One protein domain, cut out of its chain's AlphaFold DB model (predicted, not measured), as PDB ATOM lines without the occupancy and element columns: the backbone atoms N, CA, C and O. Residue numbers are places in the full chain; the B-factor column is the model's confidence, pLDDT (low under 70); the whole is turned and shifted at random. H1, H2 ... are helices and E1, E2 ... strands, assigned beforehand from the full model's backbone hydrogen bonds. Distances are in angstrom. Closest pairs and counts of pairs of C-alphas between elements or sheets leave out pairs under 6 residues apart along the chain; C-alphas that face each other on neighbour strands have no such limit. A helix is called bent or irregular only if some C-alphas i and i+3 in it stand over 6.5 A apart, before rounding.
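What this domain is: This is residues 5 to 132 of the 135 residues of an uncharacterized protein of Nitrospira sp. SB0675_bin_23 (UniProt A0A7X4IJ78). A strongly twisted sheet of four strands has the long helix H2 slantwise over one face, and its other face is bare of named helices. H1 and H3 pack on H2 at large angles, and H4 follows H3 away from the sheet. The printed part has 128 residues with four named helices and four named strands, in the order E1 E2 E3 H1 H2 E4 H3 H4; the mixed sheet runs E1, E2, E3, E4. The class is mixed, helices and strands, and the whole is compact, with a radius of gyration of the C-alphas of 14.8 A and spans of 47 by 31 by 28 A.

Where its parts are: E1, residues 6 to 15, begins at C-alpha (23.898, 11.636, -9.454) and bends by 58 degrees at residue 9. E2 is 21 to 29, E3 37 to 44, H1 45 to 56. H2, residues 64 to 88, measures 36.2 A. E4 is 98 to 100. H3, 105 to 120, measures 24.1 A and is irregular: C-alphas 106 and 109 are 7.6 A apart. H4, 122 to 132, ends at C-alpha (30.324, 20.487, 13.314).

How they stand to each other: E1, E2 and E3 form a meander, each strand the antiparallel neighbour of the one before; N 8 and O 27 are 2.8 A apart, N 24 and O 41 2.9 A. E3, H1, H2 and E4 form a strand-helix-strand unit, parallel strands joined through helices, with N 40 and O 98 2.8 A apart. H1 and H2 make two layers with the sheet, helices on one face; H2 has a height over the sheet of 8.4 A. H2, the hub, touches H1 about perpendicular at 76 degrees, C-alphas of Leu 49 and Gly 75 closest at 6.4 A. H2 touches H3 at a steep tilt of 67 degrees, only just short of perpendicular, opposite ways, C-alphas of Lys 82 and Leu 114 closest at 7.0 A. H2 and H4 only just touch, with 3 pairs of C-alphas within 8 A, Ile 70 and Ile 129 closest at 6.7 A. Every O i to N i+4 pair is within hydrogen-bond range in H2 and H4, 5 of 8 in H1 and 7 of 12 in H3.

The domain as a whole: The C-alphas of Ala 34 and Gly 61, the two farthest apart, are 47.5 A apart. The printed part has no cut, no link is long, and no printed residue is under 70 in pLDDT.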
ATOM      1  N   TYR A   5      26.754   8.629 -12.073       94.62
ATOM      2  CA  TYR A   5      25.493   8.744 -11.356       94.62
ATOM      3  C   TYR A   5      25.418  10.062 -10.590       94.62
ATOM      4  O   TYR A   5      26.437  10.658 -10.246       94.62
ATOM      5  N   THR A   6      24.193  10.480 -10.295       95.19
ATOM      6  CA  THR A   6      23.898  11.636  -9.454       95.19
ATOM      7  C   THR A   6      23.032  11.197  -8.286       95.19
ATOM      8  O   THR A   6      22.052  10.474  -8.462       95.19
ATOM      9  N   ILE A   7      23.379  11.648  -7.084       96.12
ATOM     10  CA  ILE A   7      22.580  11.419  -5.881       96.12
ATOM     11  C   ILE A   7      21.543  12.539  -5.785       96.12
ATOM     12  O   ILE A   7      21.896  13.698  -5.588       96.12
ATOM     13  N   LEU A   8      20.262  12.201  -5.919       95.19
ATOM     14  CA  LEU A   8      19.164  13.166  -5.814       95.19
ATOM     15  C   LEU A   8      18.756  13.415  -4.363       95.19
ATOM     16  O   LEU A   8      18.384  14.525  -3.990       95.19
ATOM     17  N   LYS A   9      18.784  12.364  -3.541       95.19
ATOM     18  CA  LYS A   9      18.362  12.416  -2.142       95.19
ATOM     19  C   LYS A   9      19.091  11.359  -1.336       95.19
ATOM     20  O   LYS A   9      19.332  10.266  -1.839       95.19
ATOM     21  N   VAL A  10      19.361  11.674  -0.074       96.00
ATOM     22  CA  VAL A  10      19.819  10.700   0.917       96.00
ATOM     23  C   VAL A  10      18.963  10.813   2.167       96.00
ATOM     24  O   VAL A  10      18.634  11.923   2.593       96.00
ATOM     25  N   MET A  11      18.581   9.676   2.735       95.06
ATOM     26  CA  MET A  11      17.789   9.593   3.959       95.06
ATOM     27  C   MET A  11      18.458   8.659   4.969       95.06
ATOM     28  O   MET A  11      19.184   7.747   4.582       95.06
ATOM     29  N   GLY A  12      18.206   8.891   6.257       92.31
ATOM     30  CA  GLY A  12      18.805   8.142   7.363       92.31
ATOM     31  C   GLY A  12      19.603   9.034   8.330       92.31
ATOM     32  O   GLY A  12      19.537  10.262   8.226       92.31
ATOM     33  N   PRO A  13      20.345   8.436   9.280       93.31
ATOM     34  CA  PRO A  13      20.513   6.991   9.444       93.31
ATOM     35  C   PRO A  13      19.253   6.302   9.977       93.31
ATOM     36  O   PRO A  13      18.578   6.819  10.867       93.31
ATOM     37  N   TYR A  14      18.980   5.101   9.476       94.06
ATOM     38  CA  TYR A  14      18.003   4.180  10.046       94.06
ATOM     39  C   TYR A  14      18.720   3.087  10.839       94.06
ATOM     40  O   TYR A  14      19.800   2.644  10.459       94.06
ATOM     41  N   ARG A  15      18.130   2.649  11.954       93.19
ATOM     42  CA  ARG A  15      18.616   1.478  12.690       93.19
ATOM     43  C   ARG A  15      17.975   0.232  12.090       93.19
ATOM     44  O   ARG A  15      16.754   0.105  12.151       93.19
ATOM     45  N   GLU A  16      18.784  -0.667  11.534       91.38
ATOM     46  CA  GLU A  16      18.261  -1.902  10.949       91.38
ATOM     47  C   GLU A  16      17.700  -2.827  12.047       91.38
ATOM     48  O   GLU A  16      18.366  -3.064  13.064       91.38
ATOM     49  N   PRO A  17      16.464  -3.341  11.903       86.38
ATOM     50  CA  PRO A  17      15.901  -4.271  12.871       86.38
ATOM     51  C   PRO A  17      16.699  -5.576  12.884       86.38
ATOM     52  O   PRO A  17      16.864  -6.210  11.849       86.38
ATOM     53  N   ARG A  18      17.113  -6.029  14.075       86.81
ATOM     54  CA  ARG A  18      17.803  -7.321  14.301       86.81
ATOM     55  C   ARG A  18      19.220  -7.430  13.722       86.81
ATOM     56  O   ARG A  18      19.822  -8.491  13.841       86.81
ATOM     57  N   GLU A  19      19.774  -6.354  13.174       89.38
ATOM     58  CA  GLU A  19      21.158  -6.295  12.699       89.38
ATOM     59  C   GLU A  19      21.938  -5.232  13.486       89.38
ATOM     60  O   GLU A  19      21.404  -4.170  13.824       89.38
ATOM     61  N   SER A  20      23.224  -5.477  13.763       92.62
ATOM     62  CA  SER A  20      24.102  -4.453  14.349       92.62
ATOM     63  C   SER A  20      24.601  -3.485  13.272       92.62
ATOM     64  O   SER A  20      25.796  -3.280  13.095       92.62
ATOM     65  N   ALA A  21      23.666  -2.879  12.537       94.44
ATOM     66  CA  ALA A  21      23.957  -1.978  11.430       94.44
ATOM     67  C   ALA A  21      23.107  -0.697  11.453       94.44
ATOM     68  O   ALA A  21      22.021  -0.646  12.043       94.44
ATOM     69  N   LEU A  22      23.628   0.355  10.826       95.00
ATOM     70  CA  LEU A  22      22.872   1.527  10.384       95.00
ATOM     71  C   LEU A  22      22.667   1.446   8.877       95.00
ATOM     72  O   LEU A  22      23.469   0.824   8.189       95.00
ATOM     73  N   SER A  23      21.644   2.106   8.353       95.75
ATOM     74  CA  SER A  23      21.450   2.207   6.911       95.75
ATOM     75  C   SER A  23      21.107   3.608   6.438       95.75
ATOM     76  O   SER A  23      20.546   4.430   7.171       95.75
ATOM     77  N   PHE A  24      21.477   3.870   5.189       97.56
ATOM     78  CA  PHE A  24      21.206   5.105   4.475       97.56
ATOM     79  C   PHE A  24      20.583   4.778   3.123       97.56
ATOM     80  O   PHE A  24      21.111   3.954   2.377       97.56
ATOM     81  N   ASP A  25      19.476   5.442   2.807       96.94
ATOM     82  CA  ASP A  25      18.776   5.268   1.537       96.94
ATOM     83  C   ASP A  25      19.179   6.374   0.570       96.94
ATOM     84  O   ASP A  25      18.920   7.553   0.819       96.94
ATOM     85  N   TYR A  26      19.780   5.982  -0.548       97.19
ATOM     86  CA  TYR A  26      20.183   6.860  -1.636       97.19
ATOM     87  C   TYR A  26      19.193   6.755  -2.783       97.19
ATOM     88  O   TYR A  26      18.873   5.667  -3.250       97.19
ATOM     89  N   SER A  27      18.745   7.901  -3.278       96.31
ATOM     90  CA  SER A  27      18.044   7.999  -4.551       96.31
ATOM     91  C   SER A  27      19.063   8.352  -5.626       96.31
ATOM     92  O   SER A  27      19.554   9.482  -5.677       96.31
ATOM     93  N   VAL A  28      19.421   7.366  -6.442       94.88
ATOM     94  CA  VAL A  28      20.472   7.457  -7.454       94.88
ATOM     95  C   VAL A  28      19.852   7.572  -8.842       94.88
ATOM     96  O   VAL A  28      19.016   6.760  -9.228       94.88
ATOM     97  N   GLN A  29      20.283   8.567  -9.612       94.19
ATOM     98  CA  GLN A  29      19.881   8.779 -10.999       94.19
ATOM     99  C   GLN A  29      21.076   8.561 -11.924       94.19
ATOM    100  O   GLN A  29      22.107   9.217 -11.774       94.19
ATOM    101  N   ARG A  30      20.921   7.686 -12.921       92.81
ATOM    102  CA  ARG A  30      21.875   7.557 -14.034       92.81
ATOM    103  C   ARG A  30      21.354   8.276 -15.280       92.81
ATOM    104  O   ARG A  30      20.137   8.347 -15.452       92.81
ATOM    105  N   PRO A  31      22.224   8.769 -16.181       91.50
ATOM    106  CA  PRO A  31      21.788   9.501 -17.377       91.50
ATOM    107  C   PRO A  31      20.832   8.716 -18.287       91.50
ATOM    108  O   PRO A  31      19.932   9.295 -18.883       91.50
ATOM    109  N   HIS A  32      21.008   7.395 -18.370       89.12
ATOM    110  CA  HIS A  32      20.252   6.524 -19.277       89.12
ATOM    111  C   HIS A  32      18.979   5.928 -18.651       89.12
ATOM    112  O   HIS A  32      18.282   5.146 -19.297       89.12
ATOM    113  N   TRP A  33      18.667   6.249 -17.392       90.44
ATOM    114  CA  TRP A  33      17.496   5.709 -16.700       90.44
ATOM    115  C   TRP A  33      16.331   6.693 -16.708       90.44
ATOM    116  O   TRP A  33      16.489   7.868 -16.393       90.44
ATOM    117  N   ALA A  34      15.128   6.190 -16.984       87.56
ATOM    118  CA  ALA A  34      13.915   7.007 -16.982       87.56
ATOM    119  C   ALA A  34      13.499   7.505 -15.581       87.56
ATOM    120  O   ALA A  34      12.784   8.495 -15.476       87.56
ATOM    121  N   THR A  35      13.908   6.815 -14.511       90.31
ATOM    122  CA  THR A  35      13.592   7.169 -13.117       90.31
ATOM    123  C   THR A  35      14.784   6.879 -12.208       90.31
ATOM    124  O   THR A  35      15.568   5.979 -12.535       90.31
ATOM    125  N   PRO A  36      14.895   7.558 -11.054       92.12
ATOM    126  CA  PRO A  36      15.904   7.224 -10.065       92.12
ATOM    127  C   PRO A  36      15.592   5.882  -9.396       92.12
ATOM    128  O   PRO A  36      14.454   5.405  -9.416       92.12
ATOM    129  N   GLN A  37      16.616   5.301  -8.788       93.75
ATOM    130  CA  GLN A  37      16.596   4.009  -8.109       93.75
ATOM    131  C   GLN A  37      17.014   4.161  -6.648       93.75
ATOM    132  O   GLN A  37      17.814   5.039  -6.316       93.75
ATOM    133  N   GLY A  38      16.488   3.296  -5.783       95.25
ATOM    134  CA  GLY A  38      16.912   3.180  -4.397       95.25
ATOM    135  C   GLY A  38      18.180   2.340  -4.254       95.25
ATOM    136  O   GLY A  38      18.236   1.189  -4.685       95.25
ATOM    137  N   VAL A  39      19.195   2.890  -3.595       96.94
ATOM    138  CA  VAL A  39      20.338   2.124  -3.094       96.94
ATOM    139  C   VAL A  39      20.386   2.284  -1.583       96.94
ATOM    140  O   VAL A  39      20.650   3.373  -1.078       96.94
ATOM    141  N   ARG A  40      20.114   1.205  -0.850       97.19
ATOM    142  CA  ARG A  40      20.246   1.169   0.606       97.19
ATOM    143  C   ARG A  40      21.645   0.709   0.963       97.19
ATOM    144  O   ARG A  40      21.996  -0.434   0.697       97.19
ATOM    145  N   VAL A  41      22.424   1.569   1.601       97.62
ATOM    146  CA  VAL A  41      23.767   1.239   2.078       97.62
ATOM    147  C   VAL A  41      23.709   0.927   3.561       97.62
ATOM    148  O   VAL A  41      23.356   1.796   4.357       97.62
ATOM    149  N   LYS A  42      24.058  -0.304   3.933       97.12
ATOM    150  CA  LYS A  42      24.201  -0.732   5.324       97.12
ATOM    151  C   LYS A  42      25.631  -0.531   5.809       97.12
ATOM    152  O   LYS A  42      26.588  -0.727   5.061       97.12
ATOM    153  N   ILE A  43      25.764  -0.172   7.078       96.94
ATOM    154  CA  ILE A  43      27.030   0.043   7.768       96.94
ATOM    155  C   ILE A  43      27.018  -0.748   9.060       96.94
ATOM    156  O   ILE A  43      26.173  -0.488   9.918       96.94
ATOM    157  N   ALA A  44      27.957  -1.669   9.216       96.50
ATOM    158  CA  ALA A  44      28.140  -2.396  10.458       96.50
ATOM    159  C   ALA A  44      28.663  -1.462  11.560       96.50
ATOM    160  O   ALA A  44      29.592  -0.675  11.355       96.50
ATOM    161  N   LEU A  45      28.039  -1.528  12.738       93.81
ATOM    162  CA  LEU A  45      28.410  -0.666  13.855       93.81
ATOM    163  C   LEU A  45      29.816  -0.967  14.361       93.81
ATOM    164  O   LEU A  45      30.580  -0.033  14.564       93.81
ATOM    165  N   GLU A  46      30.160  -2.238  14.547       92.88
ATOM    166  CA  GLU A  46      31.413  -2.620  15.202       92.88
ATOM    167  C   GLU A  46      32.583  -2.618  14.207       92.88
ATOM    168  O   GLU A  46      33.652  -2.064  14.473       92.88
ATOM    169  N   GLU A  47      32.369  -3.200  13.030       94.06
ATOM    170  CA  GLU A  47      33.427  -3.477  12.061       94.06
ATOM    171  C   GLU A  47      33.752  -2.289  11.150       94.06
ATOM    172  O   GLU A  47      34.897  -2.148  10.725       94.06
ATOM    173  N   GLU A  48      32.781  -1.414  10.869       95.38
ATOM    174  CA  GLU A  48      32.979  -0.250   9.996       95.38
ATOM    175  C   GLU A  48      32.971   1.059  10.804       95.38
ATOM    176  O   GLU A  48      33.944   1.818  10.771       95.38
ATOM    177  N   LEU A  49      31.899   1.336  11.559       95.25
ATOM    178  CA  LEU A  49      31.742   2.625  12.244       95.25
ATOM    179  C   LEU A  49      32.662   2.773  13.464       95.25
ATOM    180  O   LEU A  49      33.383   3.768  13.578       95.25
ATOM    181  N   ASP A  50      32.647   1.805  14.379       94.19
ATOM    182  CA  ASP A  50      33.446   1.858  15.600       94.19
ATOM    183  C   ASP A  50      34.931   1.696  15.292       94.19
ATOM    184  O   ASP A  50      35.752   2.357  15.930       94.19
ATOM    185  N   LEU A  51      35.296   0.912  14.272       94.25
ATOM    186  CA  LEU A  51      36.667   0.846  13.766       94.25
ATOM    187  C   LEU A  51      37.178   2.233  13.346       94.25
ATOM    188  O   LEU A  51      38.210   2.682  13.856       94.25
ATOM    189  N   LEU A  52      36.432   2.947  12.494       95.12
ATOM    190  CA  LEU A  52      36.795   4.302  12.079       95.12
ATOM    191  C   LEU A  52      36.887   5.241  13.286       95.12
ATOM    192  O   LEU A  52      37.892   5.919  13.492       95.12
ATOM    193  N   LYS A  53      35.854   5.258  14.121       93.69
ATOM    194  CA  LYS A  53      35.736   6.182  15.249       93.69
ATOM    195  C   LYS A  53      36.812   5.978  16.317       93.69
ATOM    196  O   LYS A  53      37.406   6.951  16.789       93.69
ATOM    197  N   THR A  54      37.044   4.733  16.726       92.12
ATOM    198  CA  THR A  54      37.872   4.411  17.897       92.12
ATOM    199  C   THR A  54      39.317   4.112  17.524       92.12
ATOM    200  O   THR A  54      40.223   4.651  18.156       92.12
ATOM    201  N   LYS A  55      39.563   3.305  16.486       92.44
ATOM    202  CA  LYS A  55      40.924   2.881  16.127       92.44
ATOM    203  C   LYS A  55      41.625   3.905  15.244       92.44
ATOM    204  O   LYS A  55      42.780   4.238  15.500       92.44
ATOM    205  N   ILE A  56      40.927   4.416  14.229       92.56
ATOM    206  CA  ILE A  56      41.523   5.295  13.212       92.56
ATOM    207  C   ILE A  56      41.495   6.756  13.671       92.56
ATOM    208  O   ILE A  56      42.532   7.421  13.744       92.56
ATOM    209  N   LEU A  57      40.316   7.262  14.029       92.06
ATOM    210  CA  LEU A  57      40.150   8.653  14.447       92.06
ATOM    211  C   LEU A  57      40.524   8.870  15.912       92.06
ATOM    212  O   LEU A  57      40.847  10.002  16.256       92.06
ATOM    213  N   GLN A  58      40.533   7.827  16.752       91.31
ATOM    214  CA  GLN A  58      40.876   7.908  18.182       91.31
ATOM    215  C   GLN A  58      40.068   8.988  18.915       91.31
ATOM    216  O   GLN A  58      40.603   9.804  19.668       91.31
ATOM    217  N   LEU A  59      38.764   9.034  18.642       87.38
ATOM    218  CA  LEU A  59      37.860   9.983  19.280       87.38
ATOM    219  C   LEU A  59      37.517   9.493  20.688       87.38
ATOM    220  O   LEU A  59      37.027   8.377  20.860       87.38
ATOM    221  N   ALA A  60      37.745  10.341  21.690       79.06
ATOM    222  CA  ALA A  60      37.445  10.056  23.089       79.06
ATOM    223  C   ALA A  60      36.592  11.173  23.708       79.06
ATOM    224  O   ALA A  60      36.762  12.348  23.389       79.06
ATOM    225  N   GLY A  61      35.697  10.802  24.629       82.06
ATOM    226  CA  GLY A  61      34.867  11.749  25.381       82.06
ATOM    227  C   GLY A  61      33.670  12.300  24.601       82.06
ATOM    228  O   GLY A  61      33.234  11.717  23.618       82.06
ATOM    229  N   GLY A  62      33.104  13.416  25.057       85.81
ATOM    230  CA  GLY A  62      31.909  14.030  24.470       85.81
ATOM    231  C   GLY A  62      30.591  13.559  25.093       85.81
ATOM    232  O   GLY A  62      30.476  12.473  25.659       85.81
ATOM    233  N   THR A  63      29.578  14.414  25.001       92.25
ATOM    234  CA  THR A  63      28.223  14.135  25.498       92.25
ATOM    235  C   THR A  63      27.502  13.110  24.623       92.25
ATOM    236  O   THR A  63      27.847  12.920  23.457       92.25
ATOM    237  N   VAL A  64      26.427  12.503  25.136       90.62
ATOM    238  CA  VAL A  64      25.573  11.581  24.360       90.62
ATOM    239  C   VAL A  64      25.093  12.220  23.048       90.62
ATOM    240  O   VAL A  64      25.113  11.576  22.001       90.62
ATOM    241  N   GLY A  65      24.730  13.507  23.073       92.12
ATOM    242  CA  GLY A  65      24.311  14.238  21.874       92.12
ATOM    243  C   GLY A  65      25.439  14.439  20.859       92.12
ATOM    244  O   GLY A  65      25.220  14.286  19.658       92.12
ATOM    245  N   GLN A  66      26.658  14.729  21.321       93.12
ATOM    246  CA  GLN A  66      27.832  14.832  20.446       93.12
ATOM    247  C   GLN A  66      28.203  13.475  19.843       93.12
ATOM    248  O   GLN A  66      28.470  13.388  18.650       93.12
ATOM    249  N   GLN A  67      28.140  12.409  20.641       91.88
ATOM    250  CA  GLN A  67      28.380  11.041  20.185       91.88
ATOM    251  C   GLN A  67      27.372  10.609  19.115       91.88
ATOM    252  O   GLN A  67      27.760  10.021  18.105       91.88
ATOM    253  N   LEU A  68      26.095  10.971  19.275       91.94
ATOM    254  CA  LEU A  68      25.075  10.737  18.254       91.94
ATOM    255  C   LEU A  68      25.393  11.480  16.949       91.94
ATOM    256  O   LEU A  68      25.311  10.886  15.875       91.94
ATOM    257  N   ARG A  69      25.790  12.758  17.030       93.44
ATOM    258  CA  ARG A  69      26.172  13.550  15.848       93.44
ATOM    259  C   ARG A  69      27.416  13.000  15.151       93.44
ATOM    260  O   ARG A  69      27.421  12.930  13.926       93.44
ATOM    261  N   ILE A  70      28.429  12.567  15.905       94.06
ATOM    262  CA  ILE A  70      29.616  11.895  15.351       94.06
ATOM    263  C   ILE A  70      29.201  10.641  14.588       94.06
ATOM    264  O   ILE A  70      29.600  10.470  13.441       94.06
ATOM    265  N   ASN A  71      28.367   9.788  15.186       93.75
ATOM    266  CA  ASN A  71      27.917   8.556  14.540       93.75
ATOM    267  C   ASN A  71      27.136   8.840  13.244       93.75
ATOM    268  O   ASN A  71      27.303   8.121  12.264       93.75
ATOM    269  N   GLN A  72      26.312   9.894  13.215       93.75
ATOM    270  CA  GLN A  72      25.595  10.321  12.007       93.75
ATOM    271  C   GLN A  72      26.549  10.808  10.909       93.75
ATOM    272  O   GLN A  72      26.405  10.399   9.759       93.75
ATOM    273  N   LEU A  73      27.518  11.655  11.266       95.19
ATOM    274  CA  LEU A  73      28.498  12.218  10.336       95.19
ATOM    275  C   LEU A  73      29.389  11.120   9.749       95.19
ATOM    276  O   LEU A  73      29.463  10.970   8.533       95.19
ATOM    277  N   LEU A  74      30.003  10.308  10.612       96.38
ATOM    278  CA  LEU A  74      30.878   9.215  10.196       96.38
ATOM    279  C   LEU A  74      30.117   8.133   9.435       96.38
ATOM    280  O   LEU A  74      30.594   7.664   8.406       96.38
ATOM    281  N   GLY A  75      28.914   7.776   9.892       96.62
ATOM    282  CA  GLY A  75      28.051   6.845   9.173       96.62
ATOM    283  C   GLY A  75      27.741   7.353   7.767       96.62
ATOM    284  O   GLY A  75      27.856   6.605   6.803       96.62
ATOM    285  N   ARG A  76      27.430   8.643   7.613       96.44
ATOM    286  CA  ARG A  76      27.175   9.211   6.291       96.44
ATOM    287  C   ARG A  76      28.415   9.175   5.393       96.44
ATOM    288  O   ARG A  76      28.303   8.756   4.247       96.44
ATOM    289  N   ALA A  77      29.578   9.557   5.917       97.31
ATOM    290  CA  ALA A  77      30.826   9.541   5.160       97.31
ATOM    291  C   ALA A  77      31.194   8.121   4.685       97.31
ATOM    292  O   ALA A  77      31.544   7.923   3.522       97.31
ATOM    293  N   ILE A  78      31.033   7.114   5.556       97.69
ATOM    294  CA  ILE A  78      31.214   5.705   5.186       97.69
ATOM    295  C   ILE A  78      30.217   5.308   4.090       97.69
ATOM    296  O   ILE A  78      30.614   4.686   3.109       97.69
ATOM    297  N   ALA A  79      28.935   5.660   4.227       97.62
ATOM    298  CA  ALA A  79      27.911   5.281   3.255       97.62
ATOM    299  C   ALA A  79      28.182   5.887   1.869       97.62
ATOM    300  O   ALA A  79      28.079   5.176   0.868       97.62
ATOM    301  N   ASP A  80      28.586   7.160   1.821       97.31
ATOM    302  CA  ASP A  80      28.959   7.848   0.584       97.31
ATOM    303  C   ASP A  80      30.138   7.130  -0.089       97.31
ATOM    304  O   ASP A  80      30.058   6.774  -1.267       97.31
ATOM    305  N   ARG A  81      31.187   6.796   0.675       97.81
ATOM    306  CA  ARG A  81      32.341   6.075   0.129       97.81
ATOM    307  C   ARG A  81      31.996   4.664  -0.346       97.81
ATOM    308  O   ARG A  81      32.481   4.216  -1.383       97.81
ATOM    309  N   LYS A  82      31.166   3.938   0.403       97.94
ATOM    310  CA  LYS A  82      30.715   2.597   0.012       97.94
ATOM    311  C   LYS A  82      29.905   2.632  -1.278       97.94
ATOM    312  O   LYS A  82      30.055   1.726  -2.094       97.94
ATOM    313  N   LEU A  83      29.088   3.666  -1.479       97.00
ATOM    314  CA  LEU A  83      28.343   3.858  -2.720       97.00
ATOM    315  C   LEU A  83      29.284   4.079  -3.915       97.00
ATOM    316  O   LEU A  83      29.071   3.482  -4.967       97.00
ATOM    317  N   GLU A  84      30.346   4.871  -3.747       96.69
ATOM    318  CA  GLU A  84      31.370   5.063  -4.783       96.69
ATOM    319  C   GLU A  84      32.075   3.749  -5.137       96.69
ATOM    320  O   GLU A  84      32.137   3.379  -6.310       96.69
ATOM    321  N   ILE A  85      32.536   3.002  -4.126       97.12
ATOM    322  CA  ILE A  85      33.172   1.690  -4.320       97.12
ATOM    323  C   ILE A  85      32.207   0.743  -5.043       97.12
ATOM    324  O   ILE A  85      32.579   0.103  -6.021       97.12
ATOM    325  N   ALA A  86      30.946   0.691  -4.617       95.56
ATOM    326  CA  ALA A  86      29.932  -0.142  -5.251       95.56
ATOM    327  C   ALA A  86      29.654   0.257  -6.711       95.56
ATOM    328  O   ALA A  86      29.348  -0.613  -7.526       95.56
ATOM    329  N   ASN A  87      29.784   1.540  -7.064       95.50
ATOM    330  CA  ASN A  87      29.662   1.997  -8.448       95.50
ATOM    331  C   ASN A  87      30.834   1.506  -9.302       95.50
ATOM    332  O   ASN A  87      30.643   1.057 -10.429       95.50
ATOM    333  N   GLU A  88      32.049   1.580  -8.761       95.12
ATOM    334  CA  GLU A  88      33.267   1.114  -9.428       95.12
ATOM    335  C   GLU A  88      33.245  -0.400  -9.669       95.12
ATOM    336  O   GLU A  88      33.688  -0.866 -10.720       95.12
ATOM    337  N   GLU A  89      32.642  -1.143  -8.741       94.50
ATOM    338  CA  GLU A  89      32.404  -2.588  -8.827       94.50
ATOM    339  C   GLU A  89      31.119  -2.953  -9.599       94.50
ATOM    340  O   GLU A  89      30.786  -4.126  -9.738       94.50
ATOM    341  N   ASN A  90      30.395  -1.964 -10.141       93.38
ATOM    342  CA  ASN A  90      29.165  -2.146 -10.925       93.38
ATOM    343  C   ASN A  90      28.019  -2.857 -10.169       93.38
ATOM    344  O   ASN A  90      27.141  -3.459 -10.790       93.38
ATOM    345  N   LEU A  91      27.981  -2.762  -8.835       92.69
ATOM    346  CA  LEU A  91      27.024  -3.485  -7.979       92.69
ATOM    347  C   LEU A  91      25.575  -2.981  -8.087       92.69
ATOM    348  O   LEU A  91      24.655  -3.641  -7.609       92.69
ATOM    349  N   PHE A  92      25.353  -1.822  -8.709       91.94
ATOM    350  CA  PHE A  92      24.024  -1.248  -8.939       91.94
ATOM    351  C   PHE A  92      23.886  -0.645 -10.348       91.94
ATOM    352  O   PHE A  92      23.334   0.439 -10.537       91.94
ATOM    353  N   ASN A  93      24.415  -1.327 -11.367       89.06
ATOM    354  CA  ASN A  93      24.237  -0.915 -12.769       89.06
ATOM    355  C   ASN A  93      22.912  -1.389 -13.378       89.06
ATOM    356  O   ASN A  93      22.470  -0.859 -14.396       89.06
ATOM    357  N   ASP A  94      22.257  -2.356 -12.742       85.44
ATOM    358  CA  ASP A  94      20.921  -2.785 -13.134       85.44
ATOM    359  C   ASP A  94      19.871  -1.847 -12.539       85.44
ATOM    360  O   ASP A  94      19.977  -1.462 -11.372       85.44
ATOM    361  N   ARG A  95      18.815  -1.557 -13.312       82.06
ATOM    362  CA  ARG A  95      17.672  -0.735 -12.887       82.06
ATOM    363  C   ARG A  95      16.765  -1.482 -11.891       82.06
ATOM    364  O   ARG A  95      15.640  -1.853 -12.231       82.06
ATOM    365  N   ARG A  96      17.255  -1.745 -10.680       89.12
ATOM    366  CA  ARG A  96      16.540  -2.420  -9.581       89.12
ATOM    367  C   ARG A  96      17.043  -1.930  -8.238       89.12
ATOM    368  O   ARG A  96      18.238  -1.747  -8.093       89.12
ATOM    369  N   ASP A  97      16.180  -1.784  -7.244       91.56
ATOM    370  CA  ASP A  97      16.653  -1.356  -5.927       91.56
ATOM    371  C   ASP A  97      17.711  -2.325  -5.374       91.56
ATOM    372  O   ASP A  97      17.563  -3.548  -5.453       91.56
ATOM    373  N   VAL A  98      18.803  -1.762  -4.850       95.06
ATOM    374  CA  VAL A  98      19.958  -2.526  -4.359       95.06
ATOM    375  C   VAL A  98      20.125  -2.299  -2.870       95.06
ATOM    376  O   VAL A  98      20.128  -1.165  -2.395       95.06
ATOM    377  N   MET A  99      20.317  -3.391  -2.141       95.25
ATOM    378  CA  MET A  99      20.777  -3.362  -0.763       95.25
ATOM    379  C   MET A  99      22.263  -3.705  -0.751       95.25
ATOM    380  O   MET A  99      22.650  -4.823  -1.079       95.25
ATOM    381  N   LEU A 100      23.090  -2.721  -0.416       95.62
ATOM    382  CA  LEU A 100      24.518  -2.896  -0.232       95.62
ATOM    383  C   LEU A 100      24.771  -3.266   1.227       95.62
ATOM    384  O   LEU A 100      24.649  -2.424   2.120       95.62
ATOM    385  N   ASP A 101      25.103  -4.532   1.456       96.06
ATOM    386  CA  ASP A 101      25.426  -5.047   2.783       96.06
ATOM    387  C   ASP A 101      26.723  -4.419   3.350       96.06
ATOM    388  O   ASP A 101      27.498  -3.767   2.629       96.06
ATOM    389  N   PRO A 102      26.991  -4.573   4.663       95.88
ATOM    390  CA  PRO A 102      28.309  -4.300   5.228       95.88
ATOM    391  C   PRO A 102      29.419  -4.931   4.379       95.88
ATOM    392  O   PRO A 102      29.199  -5.988   3.786       95.88
ATOM    393  N   PHE A 103      30.608  -4.321   4.307       95.94
ATOM    394  CA  PHE A 103      31.750  -4.918   3.597       95.94
ATOM    395  C   PHE A 103      32.363  -6.058   4.415       95.94
ATOM    396  O   PHE A 103      33.522  -6.053   4.800       95.94
ATOM    397  N   MET A 104      31.530  -7.051   4.680       91.38
ATOM    398  CA  MET A 104      31.766  -8.260   5.445       91.38
ATOM    399  C   MET A 104      31.193  -9.430   4.639       91.38
ATOM    400  O   MET A 104      30.481  -9.234   3.651       91.38
ATOM    401  N   GLY A 105      31.498 -10.665   5.039       91.19
ATOM    402  CA  GLY A 105      30.990 -11.853   4.349       91.19
ATOM    403  C   GLY A 105      31.316 -11.831   2.850       91.19
ATOM    404  O   GLY A 105      32.484 -11.819   2.465       91.19
ATOM    405  N   THR A 106      30.287 -11.797   2.002       92.19
ATOM    406  CA  THR A 106      30.426 -11.800   0.533       92.19
ATOM    407  C   THR A 106      31.100 -10.540  -0.021       92.19
ATOM    408  O   THR A 106      31.782 -10.614  -1.043       92.19
ATOM    409  N   LEU A 107      30.978  -9.400   0.667       95.44
ATOM    410  CA  LEU A 107      31.576  -8.118   0.271       95.44
ATOM    411  C   LEU A 107      32.883  -7.805   1.017       95.44
ATOM    412  O   LEU A 107      33.427  -6.713   0.868       95.44
ATOM    413  N   ALA A 108      33.429  -8.754   1.789       95.25
ATOM    414  CA  ALA A 108      34.643  -8.547   2.588       95.25
ATOM    415  C   ALA A 108      35.868  -8.120   1.758       95.25
ATOM    416  O   ALA A 108      36.727  -7.388   2.240       95.25
ATOM    417  N   HIS A 109      35.934  -8.528   0.489       95.94
ATOM    418  CA  HIS A 109      37.008  -8.142  -0.430       95.94
ATOM    419  C   HIS A 109      37.045  -6.630  -0.737       95.94
ATOM    420  O   HIS A 109      38.076  -6.128  -1.177       95.94
ATOM    421  N   LEU A 110      35.954  -5.897  -0.478       96.94
ATOM    422  CA  LEU A 110      35.869  -4.443  -0.661       96.94
ATOM    423  C   LEU A 110      36.310  -3.659   0.578       96.94
ATOM    424  O   LEU A 110      36.648  -2.478   0.468       96.94
ATOM    425  N   PHE A 111      36.359  -4.305   1.747       96.75
ATOM    426  CA  PHE A 111      36.737  -3.662   3.003       96.75
ATOM    427  C   PHE A 111      38.127  -3.012   2.974       96.75
ATOM    428  O   PHE A 111      38.222  -1.860   3.390       96.75
ATOM    429  N   PRO A 112      39.189  -3.631   2.412       97.12
ATOM    430  CA  PRO A 112      40.506  -2.991   2.353       97.12
ATOM    431  C   PRO A 112      40.493  -1.640   1.625       97.12
ATOM    432  O   PRO A 112      41.244  -0.733   1.971       97.12
ATOM    433  N   ARG A 113      39.611  -1.474   0.628       97.50
ATOM    434  CA  ARG A 113      39.454  -0.209  -0.107       97.50
ATOM    435  C   ARG A 113      38.795   0.862   0.763       97.50
ATOM    436  O   ARG A 113      39.167   2.033   0.683       97.50
ATOM    437  N   LEU A 114      37.826   0.457   1.580       97.44
ATOM    438  CA  LEU A 114      37.167   1.325   2.547       97.44
ATOM    439  C   LEU A 114      38.131   1.725   3.673       97.44
ATOM    440  O   LEU A 114      38.249   2.908   3.973       97.44
ATOM    441  N   GLU A 115      38.868   0.773   4.243       96.81
ATOM    442  CA  GLU A 115      39.846   1.020   5.309       96.81
ATOM    443  C   GLU A 115      40.984   1.942   4.841       96.81
ATOM    444  O   GLU A 115      41.341   2.896   5.533       96.81
ATOM    445  N   ALA A 116      41.504   1.740   3.625       97.44
ATOM    446  CA  ALA A 116      42.504   2.636   3.044       97.44
ATOM    447  C   ALA A 116      41.992   4.083   2.933       97.44
ATOM    448  O   ALA A 116      42.713   5.027   3.263       97.44
ATOM    449  N   TRP A 117      40.732   4.264   2.524       97.88
ATOM    450  CA  TRP A 117      40.087   5.577   2.505       97.88
ATOM    451  C   TRP A 117      39.920   6.160   3.915       97.88
ATOM    452  O   TRP A 117      40.215   7.332   4.117       97.88
ATOM    453  N   MET A 118      39.528   5.355   4.906       97.31
ATOM    454  CA  MET A 118      39.389   5.805   6.297       97.31
ATOM    455  C   MET A 118      40.703   6.362   6.858       97.31
ATOM    456  O   MET A 118      40.706   7.375   7.557       97.31
ATOM    457  N   HIS A 119      41.827   5.712   6.546       97.44
ATOM    458  CA  HIS A 119      43.149   6.200   6.929       97.44
ATOM    459  C   HIS A 119      43.536   7.485   6.194       97.44
ATOM    460  O   HIS A 119      44.106   8.380   6.816       97.44
ATOM    461  N   HIS A 120      43.212   7.582   4.904       97.00
ATOM    462  CA  HIS A 120      43.470   8.773   4.097       97.00
ATOM    463  C   HIS A 120      42.673   9.993   4.589       97.00
ATOM    464  O   HIS A 120      43.240  11.061   4.794       97.00
ATOM    465  N   GLU A 121      41.374   9.827   4.847       95.94
ATOM    466  CA  GLU A 121      40.474  10.910   5.269       95.94
ATOM    467  C   GLU A 121      40.540  11.230   6.763       95.94
ATOM    468  O   GLU A 121      39.808  12.095   7.247       95.94
ATOM    469  N   ARG A 122      41.410  10.557   7.521       94.81
ATOM    470  CA  ARG A 122      41.481  10.672   8.982       94.81
ATOM    471  C   ARG A 122      41.511  12.124   9.463       94.81
ATOM    472  O   ARG A 122      40.730  12.496  10.337       94.81
ATOM    473  N   ASP A 123      42.416  12.932   8.920       94.94
ATOM    474  CA  ASP A 123      42.615  14.309   9.384       94.94
ATOM    475  C   ASP A 123      41.467  15.230   8.948       94.94
ATOM    476  O   ASP A 123      41.001  16.051   9.739       94.94
ATOM    477  N   SER A 124      40.952  15.023   7.733       96.00
ATOM    478  CA  SER A 124      39.780  15.719   7.187       96.00
ATOM    479  C   SER A 124      38.536  15.473   8.049       96.00
ATOM    480  O   SER A 124      37.910  16.415   8.539       96.00
ATOM    481  N   LEU A 125      38.242  14.206   8.360       95.69
ATOM    482  CA  LEU A 125      37.110  13.813   9.203       95.69
ATOM    483  C   LEU A 125      37.248  14.337  10.635       95.69
ATOM    484  O   LEU A 125      36.265  14.771  11.233       95.69
ATOM    485  N   ARG A 126      38.461  14.331  11.205       94.62
ATOM    486  CA  ARG A 126      38.702  14.927  12.530       94.62
ATOM    487  C   ARG A 126      38.414  16.424  12.532       94.62
ATOM    488  O   ARG A 126      37.781  16.913  13.467       94.62
ATOM    489  N   GLN A 127      38.857  17.137  11.500       94.69
ATOM    490  CA  GLN A 127      38.592  18.564  11.366       94.69
ATOM    491  C   GLN A 127      37.090  18.837  11.208       94.69
ATOM    492  O   GLN A 127      36.546  19.694  11.903       94.69
ATOM    493  N   GLU A 128      36.393  18.054  10.385       94.06
ATOM    494  CA  GLU A 128      34.949  18.189  10.194       94.06
ATOM    495  C   GLU A 128      34.166  17.953  11.499       94.06
ATOM    496  O   GLU A 128      33.235  18.695  11.823       94.06
ATOM    497  N   ILE A 129      34.562  16.952  12.293       94.00
ATOM    498  CA  ILE A 129      33.972  16.693  13.614       94.00
ATOM    499  C   ILE A 129      34.196  17.878  14.547       94.00
ATOM    500  O   ILE A 129      33.262  18.307  15.227       94.00
ATOM    501  N   ARG A 130      35.401  18.447  14.556       93.06
ATOM    502  CA  ARG A 130      35.707  19.621  15.371       93.06
ATOM    503  C   ARG A 130      34.824  20.807  15.010       93.06
ATOM    504  O   ARG A 130      34.289  21.461  15.901       93.06
ATOM    505  N   GLU A 131      34.616  21.049  13.723       94.00
ATOM    506  CA  GLU A 131      33.796  22.158  13.231       94.00
ATOM    507  C   GLU A 131      32.301  21.958  13.502       94.00
ATOM    508  O   GLU A 131      31.618  22.881  13.947       94.00
ATOM    509  N   LYS A 132      31.773  20.754  13.254       91.56
ATOM    510  CA  LYS A 132      30.324  20.487  13.314       91.56
ATOM    511  C   LYS A 132      29.828  20.030  14.686       91.56
ATOM    512  O   LYS A 132      28.638  20.170  14.989       91.56
TER     513      LYS A 132